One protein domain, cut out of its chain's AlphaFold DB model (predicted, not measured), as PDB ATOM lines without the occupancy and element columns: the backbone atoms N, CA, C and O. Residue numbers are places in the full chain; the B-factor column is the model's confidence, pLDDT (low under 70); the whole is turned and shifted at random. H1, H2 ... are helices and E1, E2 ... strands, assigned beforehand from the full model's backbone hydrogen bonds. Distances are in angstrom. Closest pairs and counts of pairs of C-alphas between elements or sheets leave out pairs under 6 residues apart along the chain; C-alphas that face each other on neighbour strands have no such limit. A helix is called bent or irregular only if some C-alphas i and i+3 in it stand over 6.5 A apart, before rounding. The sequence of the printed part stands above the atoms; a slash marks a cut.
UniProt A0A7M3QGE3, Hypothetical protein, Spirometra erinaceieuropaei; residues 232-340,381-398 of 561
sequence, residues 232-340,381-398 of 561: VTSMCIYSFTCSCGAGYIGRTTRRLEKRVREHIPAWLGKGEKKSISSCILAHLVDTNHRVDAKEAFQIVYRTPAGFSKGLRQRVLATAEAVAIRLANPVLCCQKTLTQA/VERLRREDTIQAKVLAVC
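AT A GLANCE: This is residues 232 to 340 and 381 to 398 of the 561 residues of the protein "Hypothetical protein" of Spirometra erinaceieuropaei (UniProt A0A7M3QGE3). A small antiparallel sheet of three strands is the middle layer of three, with the long helix H5 and helix H7 on one face and the short helix H1 on the other. H2 and H3 lie at one end of the long axis, the last residues of H7 at the other. The printed part has 127 residues with seven named helices and three named strands, in the order E1 E2 H1 H2 H3 H4 E3 H5 H6 H7; the class is mixed, helices and strands. The sheet's order is E2 E1 E3. The whole is compact, with a radius of gyration of the C-alphas of 15.2 A and spans of 46 by 31 by 28 A.

IN THESE COORDINATES: E1, residues 236 to 241, begins with C-alpha 236 at (153.025, 136.782, 115.820) and is 16.5 A long. E2, residues 247 to 252, spans 16.7 A, and E3, residues 297 to 302, 14.2 A. H5, residues 309 to 327, measures 26.6 A. H7, residues 381 to 398, measures 25.1 A and ends at C-alpha 398, (153.725, 124.102, 105.910). H1 is residues 256 to 263, H2 266 to 270, H3 279 to 287, H4 293 to 296 and H6 333 to 336. H6 is irregular, but only just: C-alphas 333 and 336 are 6.54 A apart.

HOW THE PARTS SIT: E1 and E2 form a hairpin, antiparallel at 158 degrees, with N 240 and O 248 within hydrogen-bond range at 2.8 A. E1 and E3 are antiparallel at 152 degrees, with N 239 and O 298 at 2.8 A. H5 is on the sheet at a height of 7.9 A and runs along the strands, at 14 degrees to E1 on the local plane; the closest C-alphas of E2 and H5 are Ile 249 and Ile 324, 6.2 A. H1 is on the opposite face, at a height of 9.4 A, slantwise to the strands. H5 touches H7 at a steep tilt of 46 degrees, opposite ways, closest at the C-alphas of Ala 319 and Val 394, 6.4 A. H3, with residues 279 to 280, and H4, with residues 293 to 296, only graze the sheet. H2 is not on the sheet and meets H1 only through their link. H6 is not on the sheet either; H5 and H6 are near each other. H1, H3, H5 and H7 have every O i to N i+4 pair within hydrogen-bond range; H2 has 0 of 1, with 2 of 2 O i to N i+3 pairs; H4 and H6 are too short for an O i to N i+4 pair.

THE WHOLE: The C-alphas farthest apart, of Gly 271 and Ala 396, are 47.0 A apart. Residues 341 to 380 are not printed, and C-alphas 340 and 381 are 29.8 A apart across the cut. Of the links that are printed whole, none is long. The mean pLDDT of the printed part is 70.5; residues 304 to 311, 332 to 340 and 381 to 398 are among those under 70, and H7 has a mean of 43.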
ATOM      1  N   VAL A 232     147.486 143.002 122.433       66.81
ATOM      2  CA  VAL A 232     147.451 141.793 123.284       66.81
ATOM      3  C   VAL A 232     147.704 140.497 122.503       66.81
ATOM      4  O   VAL A 232     147.720 139.412 123.086       66.81
ATOM      5  N   THR A 233     147.987 140.595 121.200       71.75
ATOM      6  CA  THR A 233     148.317 139.435 120.363       71.75
ATOM      7  C   THR A 233     149.682 138.846 120.736       71.75
ATOM      8  O   THR A 233     150.649 139.572 120.958       71.75
ATOM      9  N   SER A 234     149.775 137.516 120.779       79.19
ATOM     10  CA  SER A 234     151.011 136.747 120.998       79.19
ATOM     11  C   SER A 234     151.248 135.754 119.858       79.19
ATOM     12  O   SER A 234     150.297 135.418 119.157       79.19
ATOM     13  N   MET A 235     152.467 135.214 119.734       80.69
ATOM     14  CA  MET A 235     152.840 134.254 118.674       80.69
ATOM     15  C   MET A 235     152.617 134.843 117.275       80.69
ATOM     16  O   MET A 235     151.911 134.279 116.436       80.69
ATOM     17  N   CYS A 236     153.190 136.025 117.052       84.75
ATOM     18  CA  CYS A 236     153.025 136.782 115.820       84.75
ATOM     19  C   CYS A 236     154.330 137.425 115.344       84.75
ATOM     20  O   CYS A 236     155.278 137.617 116.112       84.75
ATOM     21  N   ILE A 237     154.351 137.737 114.054       85.62
ATOM     22  CA  ILE A 237     155.350 138.574 113.398       85.62
ATOM     23  C   ILE A 237     154.742 139.956 113.276       85.62
ATOM     24  O   ILE A 237     153.592 140.092 112.851       85.62
ATOM     25  N   TYR A 238     155.511 140.965 113.646       86.62
ATOM     26  CA  TYR A 238     155.126 142.356 113.529       86.62
ATOM     27  C   TYR A 238     156.133 143.118 112.672       86.62
ATOM     28  O   TYR A 238     157.313 142.766 112.601       86.62
ATOM     29  N   SER A 239     155.651 144.165 112.018       87.00
ATOM     30  CA  SER A 239     156.463 145.163 111.341       87.00
ATOM     31  C   SER A 239     156.422 146.468 112.122       87.00
ATOM     32  O   SER A 239     155.428 146.789 112.776       87.00
ATOM     33  N   PHE A 240     157.514 147.214 112.046       87.69
ATOM     34  CA  PHE A 240     157.593 148.601 112.472       87.69
ATOM     35  C   PHE A 240     157.969 149.466 111.273       87.69
ATOM     36  O   PHE A 240     158.854 149.089 110.504       87.69
ATOM     37  N   THR A 241     157.303 150.608 111.114       87.25
ATOM     38  CA  THR A 241     157.624 151.602 110.082       87.25
ATOM     39  C   THR A 241     157.758 152.975 110.723       87.25
ATOM     40  O   THR A 241     156.809 153.474 111.325       87.25
ATOM     41  N   CYS A 242     158.932 153.588 110.590       85.19
ATOM     42  CA  CYS A 242     159.159 154.964 111.017       85.19
ATOM     43  C   CYS A 242     158.613 155.960 109.982       85.19
ATOM     44  O   CYS A 242     158.492 155.640 108.797       85.19
ATOM     45  N   SER A 243     158.357 157.200 110.404       82.75
ATOM     46  CA  SER A 243     157.955 158.312 109.530       82.75
ATOM     47  C   SER A 243     158.948 158.583 108.392       82.75
ATOM     48  O   SER A 243     158.544 159.001 107.312       82.75
ATOM     49  N   CYS A 244     160.234 158.278 108.585       80.56
ATOM     50  CA  CYS A 244     161.267 158.388 107.550       80.56
ATOM     51  C   CYS A 244     161.337 157.185 106.589       80.56
ATOM     52  O   CYS A 244     162.282 157.072 105.811       80.56
ATOM     53  N   GLY A 245     160.393 156.243 106.674       79.50
ATOM     54  CA  GLY A 245     160.344 155.042 105.837       79.50
ATOM     55  C   GLY A 245     161.265 153.902 106.287       79.50
ATOM     56  O   GLY A 245     161.275 152.842 105.662       79.50
ATOM     57  N   ALA A 246     162.018 154.074 107.378       83.25
ATOM     58  CA  ALA A 246     162.843 153.007 107.933       83.25
ATOM     59  C   ALA A 246     161.956 151.897 108.521       83.25
ATOM     60  O   ALA A 246     161.133 152.140 109.406       83.25
ATOM     61  N   GLY A 247     162.119 150.679 108.004       85.31
ATOM     62  CA  GLY A 247     161.322 149.514 108.389       85.31
ATOM     63  C   GLY A 247     162.085 148.523 109.267       85.31
ATOM     64  O   GLY A 247     163.295 148.359 109.108       85.31
ATOM     65  N   TYR A 248     161.366 147.813 110.135       85.69
ATOM     66  CA  TYR A 248     161.839 146.678 110.936       85.69
ATOM     67  C   TYR A 248     160.811 145.541 110.893       85.69
ATOM     68  O   TYR A 248     159.610 145.794 110.820       85.69
ATOM     69  N   ILE A 249     161.271 144.292 110.960       84.75
ATOM     70  CA  ILE A 249     160.418 143.110 111.134       84.75
ATOM     71  C   ILE A 249     160.982 142.294 112.285       84.75
ATOM     72  O   ILE A 249     162.189 142.070 112.337       84.75
ATOM     73  N   GLY A 250     160.107 141.841 113.180       83.38
ATOM     74  CA  GLY A 250     160.488 140.950 114.267       83.38
ATOM     75  C   GLY A 250     159.355 140.029 114.694       83.38
ATOM     76  O   GLY A 250     158.177 140.275 114.423       83.38
ATOM     77  N   ARG A 251     159.705 138.952 115.396       87.12
ATOM     78  CA  ARG A 251     158.739 138.020 115.992       87.12
ATOM     79  C   ARG A 251     158.575 138.189 117.497       87.12
ATOM     80  O   ARG A 251     159.471 138.629 118.217       87.12
ATOM     81  N   THR A 252     157.429 137.750 118.012       82.62
ATOM     82  CA  THR A 252     157.192 137.643 119.453       82.62
ATOM     83  C   THR A 252     156.380 136.411 119.826       82.62
ATOM     84  O   THR A 252     155.324 136.129 119.265       82.62
ATOM     85  N   THR A 253     156.851 135.686 120.842       83.06
ATOM     86  CA  THR A 253     156.087 134.627 121.518       83.06
ATOM     87  C   THR A 253     155.218 135.178 122.656       83.06
ATOM     88  O   THR A 253     154.276 134.516 123.083       83.06
ATOM     89  N   ARG A 254     155.513 136.396 123.136       81.81
ATOM     90  CA  ARG A 254     154.786 137.124 124.194       81.81
ATOM     91  C   ARG A 254     153.831 138.158 123.582       81.81
ATOM     92  O   ARG A 254     153.873 138.382 122.375       81.81
ATOM     93  N   ARG A 255     153.001 138.808 124.410       82.25
ATOM     94  CA  ARG A 255     152.111 139.906 123.977       82.25
ATOM     95  C   ARG A 255     152.906 141.016 123.276       82.25
ATOM     96  O   ARG A 255     153.923 141.457 123.820       82.25
ATOM     97  N   LEU A 256     152.432 141.469 122.115       82.50
ATOM     98  CA  LEU A 256     153.076 142.498 121.292       82.50
ATOM     99  C   LEU A 256     153.308 143.798 122.074       82.50
ATOM    100  O   LEU A 256     154.391 144.357 122.002       82.50
ATOM    101  N   GLU A 257     152.360 144.212 122.913       82.94
ATOM    102  CA  GLU A 257     152.469 145.391 123.782       82.94
ATOM    103  C   GLU A 257     153.736 145.386 124.649       82.94
ATOM    104  O   GLU A 257     154.386 146.415 124.834       82.94
ATOM    105  N   LYS A 258     154.117 144.216 125.185       82.81
ATOM    106  CA  LYS A 258     155.349 144.095 125.974       82.81
ATOM    107  C   LYS A 258     156.576 144.354 125.101       82.81
ATOM    108  O   LYS A 258     157.453 145.091 125.527       82.81
ATOM    109  N   ARG A 259     156.603 143.831 123.870       84.75
ATOM    110  CA  ARG A 259     157.692 144.092 122.913       84.75
ATOM    111  C   ARG A 259     157.734 145.541 122.441       84.75
ATOM    112  O   ARG A 259     158.814 146.103 122.334       84.75
ATOM    113  N   VAL A 260     156.584 146.170 122.218       85.50
ATOM    114  CA  VAL A 260     156.518 147.589 121.843       85.50
ATOM    115  C   VAL A 260     157.106 148.472 122.944       85.50
ATOM    116  O   VAL A 260     157.905 149.346 122.635       85.50
ATOM    117  N   ARG A 261     156.810 148.202 124.224       83.31
ATOM    118  CA  ARG A 261     157.428 148.920 125.360       83.31
ATOM    119  C   ARG A 261     158.935 148.695 125.490       83.31
ATOM    120  O   ARG A 261     159.633 149.574 125.979       83.31
ATOM    121  N   GLU A 262     159.434 147.532 125.076       84.12
ATOM    122  CA  GLU A 262     160.878 147.266 125.019       84.12
ATOM    123  C   GLU A 262     161.555 148.090 123.905       84.12
ATOM    124  O   GLU A 262     162.683 148.541 124.083       84.12
ATOM    125  N   HIS A 263     160.864 148.320 122.781       84.75
ATOM    126  CA  HIS A 263     161.352 149.150 121.672       84.75
ATOM    127  C   HIS A 263     161.181 150.658 121.898       84.75
ATOM    128  O   HIS A 263     162.028 151.434 121.466       84.75
ATOM    129  N   ILE A 264     160.098 151.072 122.561       84.19
ATOM    130  CA  ILE A 264     159.764 152.466 122.873       84.19
ATOM    131  C   ILE A 264     159.537 152.568 124.389       84.19
ATOM    132  O   ILE A 264     158.400 152.479 124.865       84.19
ATOM    133  N   PRO A 265     160.613 152.699 125.179       81.12
ATOM    134  CA  PRO A 265     160.503 152.790 126.623       81.12
ATOM    135  C   PRO A 265     160.009 154.176 127.058       81.12
ATOM    136  O   PRO A 265     160.315 155.190 126.435       81.12
ATOM    137  N   ALA A 266     159.289 154.241 128.183       78.75
ATOM    138  CA  ALA A 266     158.674 155.481 128.676       78.75
ATOM    139  C   ALA A 266     159.682 156.613 128.957       78.75
ATOM    140  O   ALA A 266     159.329 157.788 128.877       78.75
ATOM    141  N   TRP A 267     160.936 156.268 129.264       78.00
ATOM    142  CA  TRP A 267     161.998 157.245 129.501       78.00
ATOM    143  C   TRP A 267     162.396 158.018 128.236       78.00
ATOM    144  O   TRP A 267     162.828 159.160 128.355       78.00
ATOM    145  N   LEU A 268     162.179 157.459 127.035       75.00
ATOM    146  CA  LEU A 268     162.482 158.132 125.765       75.00
ATOM    147  C   LEU A 268     161.652 159.417 125.608       75.00
ATOM    148  O   LEU A 268     162.155 160.430 125.138       75.00
ATOM    149  N   GLY A 269     160.397 159.400 126.072       66.69
ATOM    150  CA  GLY A 269     159.525 160.580 126.085       66.69
ATOM    151  C   GLY A 269     159.859 161.600 127.179       66.69
ATOM    152  O   GLY A 269     159.401 162.735 127.100       66.69
ATOM    153  N   LYS A 270     160.656 161.210 128.184       70.25
ATOM    154  CA  LYS A 270     161.081 162.065 129.305       70.25
ATOM    155  C   LYS A 270     162.456 162.714 129.091       70.25
ATOM    156  O   LYS A 270     162.901 163.462 129.949       70.25
ATOM    157  N   GLY A 271     163.127 162.435 127.968       63.84
ATOM    158  CA  GLY A 271     164.441 163.007 127.644       63.84
ATOM    159  C   GLY A 271     165.625 162.392 128.403       63.84
ATOM    160  O   GLY A 271     166.738 162.901 128.307       63.84
ATOM    161  N   GLU A 272     165.420 161.294 129.134       69.88
ATOM    162  CA  GLU A 272     166.501 160.544 129.786       69.88
ATOM    163  C   GLU A 272     167.224 159.653 128.758       69.88
ATOM    164  O   GLU A 272     166.597 159.154 127.828       69.88
ATOM    165  N   LYS A 273     168.531 159.391 128.912       66.38
ATOM    166  CA  LYS A 273     169.253 158.393 128.097       66.38
ATOM    167  C   LYS A 273     169.657 157.200 128.962       66.38
ATOM    168  O   LYS A 273     170.383 157.361 129.938       66.38
ATOM    169  N   LYS A 274     169.181 156.003 128.604       74.19
ATOM    170  CA  LYS A 274     169.526 154.718 129.247       74.19
ATOM    171  C   LYS A 274     170.021 153.714 128.200       74.19
ATOM    172  O   LYS A 274     170.073 154.028 127.014       74.19
ATOM    173  N   SER A 275     170.390 152.511 128.644       73.12
ATOM    174  CA  SER A 275     170.886 151.430 127.779       73.12
ATOM    175  C   SER A 275     169.973 151.182 126.571       73.12
ATOM    176  O   SER A 275     168.772 150.947 126.725       73.12
ATOM    177  N   ILE A 276     170.560 151.184 125.371       73.12
ATOM    178  CA  ILE A 276     169.862 150.929 124.108       73.12
ATOM    179  C   ILE A 276     169.789 149.416 123.884       73.12
ATOM    180  O   ILE A 276     170.808 148.747 123.754       73.12
ATOM    181  N   SER A 277     168.577 148.865 123.847       70.50
ATOM    182  CA  SER A 277     168.329 147.416 123.786       70.50
ATOM    183  C   SER A 277     167.791 146.922 122.437       70.50
ATOM    184  O   SER A 277     167.584 145.721 122.263       70.50
ATOM    185  N   SER A 278     167.523 147.817 121.478       81.31
ATOM    186  CA  SER A 278     166.963 147.438 120.177       81.31
ATOM    187  C   SER A 278     167.318 148.404 119.046       81.31
ATOM    188  O   SER A 278     167.530 149.590 119.280       81.31
ATOM    189  N   CYS A 279     167.319 147.910 117.802       81.31
ATOM    190  CA  CYS A 279     167.621 148.716 116.611       81.31
ATOM    191  C   CYS A 279     166.567 149.789 116.316       81.31
ATOM    192  O   CYS A 279     166.909 150.850 115.804       81.31
ATOM    193  N   ILE A 280     165.300 149.538 116.671       84.06
ATOM    194  CA  ILE A 280     164.247 150.563 116.617       84.06
ATOM    195  C   ILE A 280     164.599 151.700 117.578       84.06
ATOM    196  O   ILE A 280     164.590 152.856 117.178       84.06
ATOM    197  N   LEU A 281     164.953 151.372 118.825       82.75
ATOM    198  CA  LEU A 281     165.305 152.374 119.828       82.75
ATOM    199  C   LEU A 281     166.547 153.175 119.424       82.75
ATOM    200  O   LEU A 281     166.524 154.396 119.527       82.75
ATOM    201  N   ALA A 282     167.590 152.505 118.921       82.69
ATOM    202  CA  ALA A 282     168.787 153.164 118.393       82.69
ATOM    203  C   ALA A 282     168.419 154.182 117.303       82.69
ATOM    204  O   ALA A 282     168.724 155.363 117.424       82.69
ATOM    205  N   HIS A 283     167.636 153.750 116.308       84.56
ATOM    206  CA  HIS A 283     167.171 154.620 115.233       84.56
ATOM    207  C   HIS A 283     166.381 155.835 115.742       84.56
ATOM    208  O   HIS A 283     166.597 156.944 115.258       84.56
ATOM    209  N   LEU A 284     165.477 155.652 116.710       83.00
ATOM    210  CA  LEU A 284     164.680 156.749 117.269       83.00
ATOM    211  C   LEU A 284     165.531 157.751 118.061       83.00
ATOM    212  O   LEU A 284     165.264 158.947 117.988       83.00
ATOM    213  N   VAL A 285     166.558 157.283 118.777       82.12
ATOM    214  CA  VAL A 285     167.503 158.150 119.499       82.12
ATOM    215  C   VAL A 285     168.376 158.942 118.523       82.12
ATOM    216  O   VAL A 285     168.546 160.143 118.715       82.12
ATOM    217  N   ASP A 286     168.874 158.301 117.464       82.00
ATOM    218  CA  ASP A 286     169.781 158.927 116.492       82.00
ATOM    219  C   ASP A 286     169.071 159.959 115.608       82.00
ATOM    220  O   ASP A 286     169.645 160.979 115.235       82.00
ATOM    221  N   THR A 287     167.808 159.698 115.263       79.94
ATOM    222  CA  THR A 287     167.030 160.551 114.349       79.94
ATOM    223  C   THR A 287     166.086 161.520 115.053       79.94
ATOM    224  O   THR A 287     165.533 162.410 114.411       79.94
ATOM    225  N   ASN A 288     165.881 161.353 116.363       79.06
ATOM    226  CA  ASN A 288     164.926 162.113 117.171       79.06
ATOM    227  C   ASN A 288     163.487 162.109 116.605       79.06
ATOM    228  O   ASN A 288     162.703 163.038 116.822       79.06
ATOM    229  N   HIS A 289     163.120 161.066 115.851       81.75
ATOM    230  CA  HIS A 289     161.779 160.926 115.293       81.75
ATOM    231  C   HIS A 289     160.759 160.588 116.385       81.75
ATOM    232  O   HIS A 289     160.949 159.672 117.186       81.75
ATOM    233  N   ARG A 290     159.621 161.288 116.373       76.75
ATOM    234  CA  ARG A 290     158.466 160.960 117.217       76.75
ATOM    235  C   ARG A 290     157.551 159.998 116.480       76.75
ATOM    236  O   ARG A 290     157.164 160.256 115.344       76.75
ATOM    237  N   VAL A 291     157.205 158.898 117.139       79.44
ATOM    238  CA  VAL A 291     156.429 157.820 116.530       79.44
ATOM    239  C   VAL A 291     155.259 157.441 117.428       79.44
ATOM    240  O   VAL A 291     155.448 157.172 118.613       79.44
ATOM    241  N   ASP A 292     154.055 157.391 116.852       79.88
ATOM    242  CA  ASP A 292     152.901 156.779 117.508       79.88
ATOM    243  C   ASP A 292     153.011 155.254 117.408       79.88
ATOM    244  O   ASP A 292     152.980 154.666 116.323       79.88
ATOM    245  N   ALA A 293     153.134 154.605 118.563       76.44
ATOM    246  CA  ALA A 293     153.258 153.161 118.672       76.44
ATOM    247  C   ALA A 293     152.052 152.395 118.094       76.44
ATOM    248  O   ALA A 293     152.218 151.249 117.675       76.44
ATOM    249  N   LYS A 294     150.851 152.994 118.063       72.69
ATOM    250  CA  LYS A 294     149.653 152.345 117.504       72.69
ATOM    251  C   LYS A 294     149.668 152.305 115.977       72.69
ATOM    252  O   LYS A 294     149.214 151.322 115.402       72.69
ATOM    253  N   GLU A 295     150.228 153.332 115.346       77.12
ATOM    254  CA  GLU A 295     150.290 153.454 113.884       77.12
ATOM    255  C   GLU A 295     151.537 152.785 113.299       77.12
ATOM    256  O   GLU A 295     151.495 152.181 112.224       77.12
ATOM    257  N   ALA A 296     152.654 152.861 114.023       82.50
ATOM    258  CA  ALA A 296     153.938 152.383 113.534       82.50
ATOM    259  C   ALA A 296     154.114 150.869 113.621       82.50
ATOM    260  O   ALA A 296     154.880 150.327 112.826       82.50
ATOM    261  N   PHE A 297     153.433 150.189 114.551       84.50
ATOM    262  CA  PHE A 297     153.513 148.736 114.711       84.50
ATOM    263  C   PHE A 297     152.294 148.033 114.117       84.50
ATOM    264  O   PHE A 297     151.156 148.306 114.490       84.50
ATOM    265  N   GLN A 298     152.531 147.057 113.241       81.88
ATOM    266  CA  GLN A 298     151.475 146.263 112.608       81.88
ATOM    267  C   GLN A 298     151.795 144.775 112.674       81.88
ATOM    268  O   GLN A 298     152.954 144.380 112.742       81.88
ATOM    269  N   ILE A 299     150.766 143.928 112.667       79.88
ATOM    270  CA  ILE A 299     150.946 142.473 112.665       79.88
ATOM    271  C   ILE A 299     150.974 141.988 111.222       79.88
ATOM    272  O   ILE A 299     150.007 142.177 110.499       79.88
ATOM    273  N   VAL A 300     152.066 141.328 110.844       77.88
ATOM    274  CA  VAL A 300     152.290 140.772 109.503       77.88
ATOM    275  C   VAL A 300     151.749 139.348 109.403       77.88
ATOM    276  O   VAL A 300     151.203 138.956 108.381       77.88
ATOM    277  N   TYR A 301     151.910 138.549 110.462       76.50
ATOM    278  CA  TYR A 301     151.478 137.151 110.466       76.50
ATOM    279  C   TYR A 301     151.201 136.653 111.884       76.50
ATOM    280  O   TYR A 301     151.906 137.014 112.830       76.50
ATOM    281  N   ARG A 302     150.195 135.787 112.038       75.50
ATOM    282  CA  ARG A 302     149.872 135.102 113.296       75.50
ATOM    283  C   ARG A 302     149.906 133.603 113.074       75.50
ATOM    284  O   ARG A 302     149.319 133.107 112.117       75.50
ATOM    285  N   THR A 303     150.551 132.877 113.979       71.31
ATOM    286  CA  THR A 303     150.596 131.424 113.854       71.31
ATOM    287  C   THR A 303     149.232 130.804 114.191       71.31
ATOM    288  O   THR A 303     148.641 131.186 115.208       71.31
ATOM    289  N   PRO A 304     148.732 129.832 113.401       67.94
ATOM    290  CA  PRO A 304     147.465 129.160 113.671       67.94
ATOM    291  C   PRO A 304     147.394 128.560 115.078       67.94
ATOM    292  O   PRO A 304     148.335 127.917 115.553       67.94
ATOM    293  N   ALA A 305     146.254 128.747 115.748       57.81
ATOM    294  CA  ALA A 305     146.043 128.283 117.120       57.81
ATOM    295  C   ALA A 305     145.958 126.749 117.246       57.81
ATOM    296  O   ALA A 305     146.182 126.228 118.335       57.81
ATOM    297  N   GLY A 306     145.676 126.041 116.144       51.78
ATOM    298  CA  GLY A 306     145.591 124.576 116.096       51.78
ATOM    299  C   GLY A 306     146.938 123.851 116.198       51.78
ATOM    300  O   GLY A 306     146.965 122.650 116.438       51.78
ATOM    301  N   PHE A 307     148.065 124.555 116.059       58.53
ATOM    302  CA  PHE A 307     149.393 123.945 116.129       58.53
ATOM    303  C   PHE A 307     149.910 123.803 117.572       58.53
ATOM    304  O   PHE A 307     149.712 124.674 118.430       58.53
ATOM    305  N   SER A 308     150.658 122.724 117.839       60.66
ATOM    306  CA  SER A 308     151.349 122.520 119.122       60.66
ATOM    307  C   SER A 308     152.305 123.687 119.425       60.66
ATOM    308  O   SER A 308     152.773 124.383 118.525       60.66
ATOM    309  N   LYS A 309     152.602 123.953 120.706       67.31
ATOM    310  CA  LYS A 309     153.452 125.097 121.103       67.31
ATOM    311  C   LYS A 309     154.833 125.064 120.427       67.31
ATOM    312  O   LYS A 309     155.302 126.106 119.980       67.31
ATOM    313  N   GLY A 310     155.442 123.880 120.315       61.62
ATOM    314  CA  GLY A 310     156.730 123.695 119.639       61.62
ATOM    315  C   GLY A 310     156.650 123.950 118.132       61.62
ATOM    316  O   GLY A 310     157.479 124.679 117.588       61.62
ATOM    317  N   LEU A 311     155.607 123.438 117.466       67.88
ATOM    318  CA  LEU A 311     155.385 123.687 116.039       67.88
ATOM    319  C   LEU A 311     155.147 125.177 115.767       67.88
ATOM    320  O   LEU A 311     155.735 125.738 114.844       67.88
ATOM    321  N   ARG A 312     154.376 125.853 116.627       70.25
ATOM    322  CA  ARG A 312     154.130 127.293 116.500       70.25
ATOM    323  C   ARG A 312     155.409 128.121 116.558       70.25
ATOM    324  O   ARG A 312     155.568 129.045 115.770       70.25
ATOM    325  N   GLN A 313     156.331 127.783 117.456       74.44
ATOM    326  CA  GLN A 313     157.610 128.489 117.576       74.44
ATOM    327  C   GLN A 313     158.508 128.303 116.345       74.44
ATOM    328  O   GLN A 313     159.154 129.265 115.928       74.44
ATOM    329  N   ARG A 314     158.521 127.101 115.750       70.19
ATOM    330  CA  ARG A 314     159.273 126.808 114.518       70.19
ATOM    331  C   ARG A 314     158.700 127.561 113.318       70.19
ATOM    332  O   ARG A 314     159.436 128.294 112.665       70.19
ATOM    333  N   VAL A 315     157.384 127.474 113.101       72.38
ATOM    334  CA  VAL A 315     156.681 128.208 112.029       72.38
ATOM    335  C   VAL A 315     156.912 129.713 112.153       72.38
ATOM    336  O   VAL A 315     157.149 130.389 111.158       72.38
ATOM    337  N   LEU A 316     156.899 130.241 113.380       78.19
ATOM    338  CA  LEU A 316     157.132 131.658 113.635       78.19
ATOM    339  C   LEU A 316     158.544 132.116 113.227       78.19
ATOM    340  O   LEU A 316     158.689 133.222 112.717       78.19
ATOM    341  N   ALA A 317     159.570 131.286 113.432       74.25
ATOM    342  CA  ALA A 317     160.940 131.592 113.010       74.25
ATOM    343  C   ALA A 317     161.095 131.533 111.480       74.25
ATOM    344  O   ALA A 317     161.676 132.435 110.881       74.25
ATOM    345  N   THR A 318     160.511 130.518 110.832       72.12
ATOM    346  CA  THR A 318     160.522 130.391 109.365       72.12
ATOM    347  C   THR A 318     159.789 131.554 108.699       72.12
ATOM    348  O   THR A 318     160.300 132.160 107.759       72.12
ATOM    349  N   ALA A 319     158.609 131.909 109.207       74.12
ATOM    350  CA  ALA A 319     157.826 133.015 108.673       74.12
ATOM    351  C   ALA A 319     158.522 134.375 108.886       74.12
ATOM    352  O   ALA A 319     158.417 135.243 108.023       74.12
ATOM    353  N   GLU A 320     159.279 134.559 109.979       82.00
ATOM    354  CA  GLU A 320     160.087 135.768 110.212       82.00
ATOM    355  C   GLU A 320     161.184 135.901 109.150       82.00
ATOM    356  O   GLU A 320     161.299 136.952 108.522       82.00
ATOM    357  N   ALA A 321     161.929 134.825 108.880       73.75
ATOM    358  CA  ALA A 321     162.977 134.820 107.860       73.75
ATOM    359  C   ALA A 321     162.427 135.130 106.455       73.75
ATOM    360  O   ALA A 321     163.006 135.925 105.710       73.75
ATOM    361  N   VAL A 322     161.271 134.554 106.109       71.38
ATOM    362  CA  VAL A 322     160.574 134.840 104.845       71.38
ATOM    363  C   VAL A 322     160.138 136.306 104.782       71.38
ATOM    364  O   VAL A 322     160.367 136.968 103.769       71.38
ATOM    365  N   ALA A 323     159.558 136.840 105.859       73.25
ATOM    366  CA  ALA A 323     159.099 138.226 105.915       73.25
ATOM    367  C   ALA A 323     160.262 139.229 105.807       73.25
ATOM    368  O   ALA A 323     160.162 140.189 105.043       73.25
ATOM    369  N   ILE A 324     161.384 138.982 106.494       76.25
ATOM    370  CA  ILE A 324     162.604 139.798 106.388       76.25
ATOM    371  C   ILE A 324     163.124 139.795 104.948       76.25
ATOM    372  O   ILE A 324     163.434 140.858 104.413       76.25
ATOM    373  N   ARG A 325     163.174 138.630 104.288       72.94
ATOM    374  CA  ARG A 325     163.646 138.537 102.899       72.94
ATOM    375  C   ARG A 325     162.728 139.264 101.915       72.94
ATOM    376  O   ARG A 325     163.226 139.921 101.008       72.94
ATOM    377  N   LEU A 326     161.410 139.154 102.084       69.44
ATOM    378  CA  LEU A 326     160.431 139.771 101.181       69.44
ATOM    379  C   LEU A 326     160.318 141.288 101.363       69.44
ATOM    380  O   LEU A 326     160.152 142.006 100.381       69.44
ATOM    381  N   ALA A 327     160.383 141.779 102.601       71.94
ATOM    382  CA  ALA A 327     160.238 143.204 102.895       71.94
ATOM    383  C   ALA A 327     161.573 143.964 102.926       71.94
ATOM    384  O   ALA A 327     161.570 145.191 102.888       71.94
ATOM    385  N   ASN A 328     162.696 143.247 103.026       76.00
ATOM    386  CA  ASN A 328     164.057 143.780 103.077       76.00
ATOM    387  C   ASN A 328     164.239 145.000 104.025       76.00
ATOM    388  O   ASN A 328     164.802 146.020 103.616       76.00
ATOM    389  N   PRO A 329     163.793 144.930 105.296       80.69
ATOM    390  CA  PRO A 329     163.753 146.078 106.205       80.69
ATOM    391  C   PRO A 329     165.142 146.656 106.509       80.69
ATOM    392  O   PRO A 329     166.113 145.918 106.683       80.69
ATOM    393  N   VAL A 330     165.244 147.984 106.600       78.88
ATOM    394  CA  VAL A 330     166.513 148.709 106.819       78.88
ATOM    395  C   VAL A 330     167.066 148.494 108.233       78.88
ATOM    396  O   VAL A 330     168.270 148.361 108.401       78.88
ATOM    397  N   LEU A 331     166.197 148.394 109.242       76.06
ATOM    398  CA  LEU A 331     166.574 148.358 110.662       76.06
ATOM    399  C   LEU A 331     166.789 146.936 111.216       76.06
ATOM    400  O   LEU A 331     166.838 146.742 112.429       76.06
ATOM    401  N   CYS A 332     166.870 145.917 110.356       66.56
ATOM    402  CA  CYS A 332     167.006 144.525 110.779       66.56
ATOM    403  C   CYS A 332     168.483 144.123 110.916       66.56
ATOM    404  O   CYS A 332     169.159 143.830 109.930       66.56
ATOM    405  N   CYS A 333     168.966 144.063 112.158       56.88
ATOM    406  CA  CYS A 333     170.321 143.628 112.518       56.88
ATOM    407  C   CYS A 333     170.628 142.155 112.195       56.88
ATOM    408  O   CYS A 333     171.786 141.758 112.192       56.88
ATOM    409  N   GLN A 334     169.614 141.335 111.906       53.12
ATOM    410  CA  GLN A 334     169.792 139.919 111.565       53.12
ATOM    411  C   GLN A 334     170.251 139.697 110.118       53.12
ATOM    412  O   GLN A 334     170.639 138.579 109.789       53.12
ATOM    413  N   LYS A 335     170.292 140.744 109.276       52.22
ATOM    414  CA  LYS A 335     170.849 140.678 107.909       52.22
ATOM    415  C   LYS A 335     172.299 140.177 107.867       52.22
ATOM    416  O   LYS A 335     172.713 139.639 106.848       52.22
ATOM    417  N   THR A 336     173.045 140.319 108.962       41.66
ATOM    418  CA  THR A 336     174.437 139.863 109.110       41.66
ATOM    419  C   THR A 336     174.576 138.432 109.647       41.66
ATOM    420  O   THR A 336     175.653 137.862 109.533       41.66
ATOM    421  N   LEU A 337     173.519 137.842 110.227       41.69
ATOM    422  CA  LEU A 337     173.560 136.530 110.904       41.69
ATOM    423  C   LEU A 337     172.682 135.458 110.243       41.69
ATOM    424  O   LEU A 337     172.812 134.275 110.552       41.69
ATOM    425  N   THR A 338     171.775 135.831 109.339       39.91
ATOM    426  CA  THR A 338     171.005 134.856 108.564       39.91
ATOM    427  C   THR A 338     171.877 134.274 107.459       39.91
ATOM    428  O   THR A 338     172.052 134.899 106.413       39.91
ATOM    429  N   GLN A 339     172.394 133.062 107.665       41.56
ATOM    430  CA  GLN A 339     172.884 132.233 106.568       41.56
ATOM    431  C   GLN A 339     171.749 132.112 105.540       41.56
ATOM    432  O   GLN A 339     170.611 131.785 105.897       41.56
ATOM    433  N   ALA A 340     172.021 132.460 104.282       41.91
ATOM    434  CA  ALA A 340     171.024 132.374 103.228       41.91
ATOM    435  C   ALA A 340     170.547 130.919 103.129       41.91
ATOM    436  O   ALA A 340     171.312 130.035 102.759       41.91
ATOM    437  N   VAL A 381     145.289 147.433  98.925       32.66
ATOM    438  CA  VAL A 381     145.261 146.306  97.968       32.66
ATOM    439  C   VAL A 381     146.643 145.667  97.788       32.66
ATOM    440  O   VAL A 381     146.749 144.444  97.818       32.66
ATOM    441  N   GLU A 382     147.718 146.452  97.668       34.41
ATOM    442  CA  GLU A 382     149.093 145.919  97.674       34.41
ATOM    443  C   GLU A 382     149.460 145.265  99.014       34.41
ATOM    444  O   GLU A 382     150.193 144.276  99.041       34.41
ATOM    445  N   ARG A 383     148.923 145.785 100.124       40.09
ATOM    446  CA  ARG A 383     149.108 145.238 101.474       40.09
ATOM    447  C   ARG A 383     148.396 143.897 101.661       40.09
ATOM    448  O   ARG A 383     149.054 142.953 102.082       40.09
ATOM    449  N   LEU A 384     147.123 143.793 101.267       37.66
ATOM    450  CA  LEU A 384     146.383 142.524 101.256       37.66
ATOM    451  C   LEU A 384     147.096 141.489 100.378       37.66
ATOM    452  O   LEU A 384     147.371 140.390 100.835       37.66
ATOM    453  N   ARG A 385     147.563 141.881  99.182       40.97
ATOM    454  CA  ARG A 385     148.361 140.997  98.315       40.97
ATOM    455  C   ARG A 385     149.651 140.504  98.973       40.97
ATOM    456  O   ARG A 385     150.024 139.355  98.757       40.97
ATOM    457  N   ARG A 386     150.357 141.332  99.755       43.44
ATOM    458  CA  ARG A 386     151.590 140.925 100.464       43.44
ATOM    459  C   ARG A 386     151.307 140.010 101.654       43.44
ATOM    460  O   ARG A 386     152.030 139.031 101.815       43.44
ATOM    461  N   GLU A 387     150.276 140.300 102.443       45.28
ATOM    462  CA  GLU A 387     149.811 139.433 103.538       45.28
ATOM    463  C   GLU A 387     149.358 138.070 102.996       45.28
ATOM    464  O   GLU A 387     149.851 137.039 103.453       45.28
ATOM    465  N   ASP A 388     148.554 138.068 101.930       45.78
ATOM    466  CA  ASP A 388     148.101 136.863 101.233       45.78
ATOM    467  C   ASP A 388     149.276 136.089 100.619       45.78
ATOM    468  O   ASP A 388     149.308 134.864 100.682       45.78
ATOM    469  N   THR A 389     150.296 136.775 100.086       48.97
ATOM    470  CA  THR A 389     151.501 136.130  99.527       48.97
ATOM    471  C   THR A 389     152.370 135.494 100.612       48.97
ATOM    472  O   THR A 389     152.893 134.397 100.416       48.97
ATOM    473  N   ILE A 390     152.544 136.155 101.762       50.09
ATOM    474  CA  ILE A 390     153.289 135.601 102.904       50.09
ATOM    475  C   ILE A 390     152.524 134.408 103.476       50.09
ATOM    476  O   ILE A 390     153.114 133.352 103.695       50.09
ATOM    477  N   GLN A 391     151.210 134.543 103.654       49.97
ATOM    478  CA  GLN A 391     150.347 133.482 104.154       49.97
ATOM    479  C   GLN A 391     150.306 132.287 103.195       49.97
ATOM    480  O   GLN A 391     150.486 131.163 103.649       49.97
ATOM    481  N   ALA A 392     150.173 132.511 101.885       47.78
ATOM    482  CA  ALA A 392     150.198 131.465 100.864       47.78
ATOM    483  C   ALA A 392     151.559 130.763 100.771       47.78
ATOM    484  O   ALA A 392     151.598 129.546 100.634       47.78
ATOM    485  N   LYS A 393     152.681 131.487 100.896       48.72
ATOM    486  CA  LYS A 393     154.028 130.886 100.884       48.72
ATOM    487  C   LYS A 393     154.343 130.123 102.169       48.72
ATOM    488  O   LYS A 393     154.952 129.062 102.103       48.72
ATOM    489  N   VAL A 394     153.900 130.613 103.329       44.03
ATOM    490  CA  VAL A 394     154.002 129.883 104.604       44.03
ATOM    491  C   VAL A 394     153.099 128.649 104.588       44.03
ATOM    492  O   VAL A 394     153.531 127.586 105.016       44.03
ATOM    493  N   LEU A 395     151.886 128.747 104.033       45.12
ATOM    494  CA  LEU A 395     151.006 127.599 103.801       45.12
ATOM    495  C   LEU A 395     151.608 126.612 102.800       45.12
ATOM    496  O   LEU A 395     151.516 125.428 103.051       45.12
ATOM    497  N   ALA A 396     152.269 127.052 101.728       44.62
ATOM    498  CA  ALA A 396     152.928 126.161 100.767       44.62
ATOM    499  C   ALA A 396     154.146 125.428 101.362       44.62
ATOM    500  O   ALA A 396     154.435 124.301 100.978       44.62
ATOM    501  N   VAL A 397     154.846 126.049 102.316       41.47
ATOM    502  CA  VAL A 397     155.972 125.437 103.049       41.47
ATOM    503  C   VAL A 397     155.490 124.561 104.218       41.47
ATOM    504  O   VAL A 397     156.222 123.688 104.676       41.47
ATOM    505  N   CYS A 398     154.272 124.778 104.726       40.88
ATOM    506  CA  CYS A 398     153.725 124.102 105.910       40.88
ATOM    507  C   CYS A 398     152.416 123.328 105.651       40.88
ATOM    508  O   CYS A 398     151.722 122.999 106.612       40.88
TER     509      CYS A 398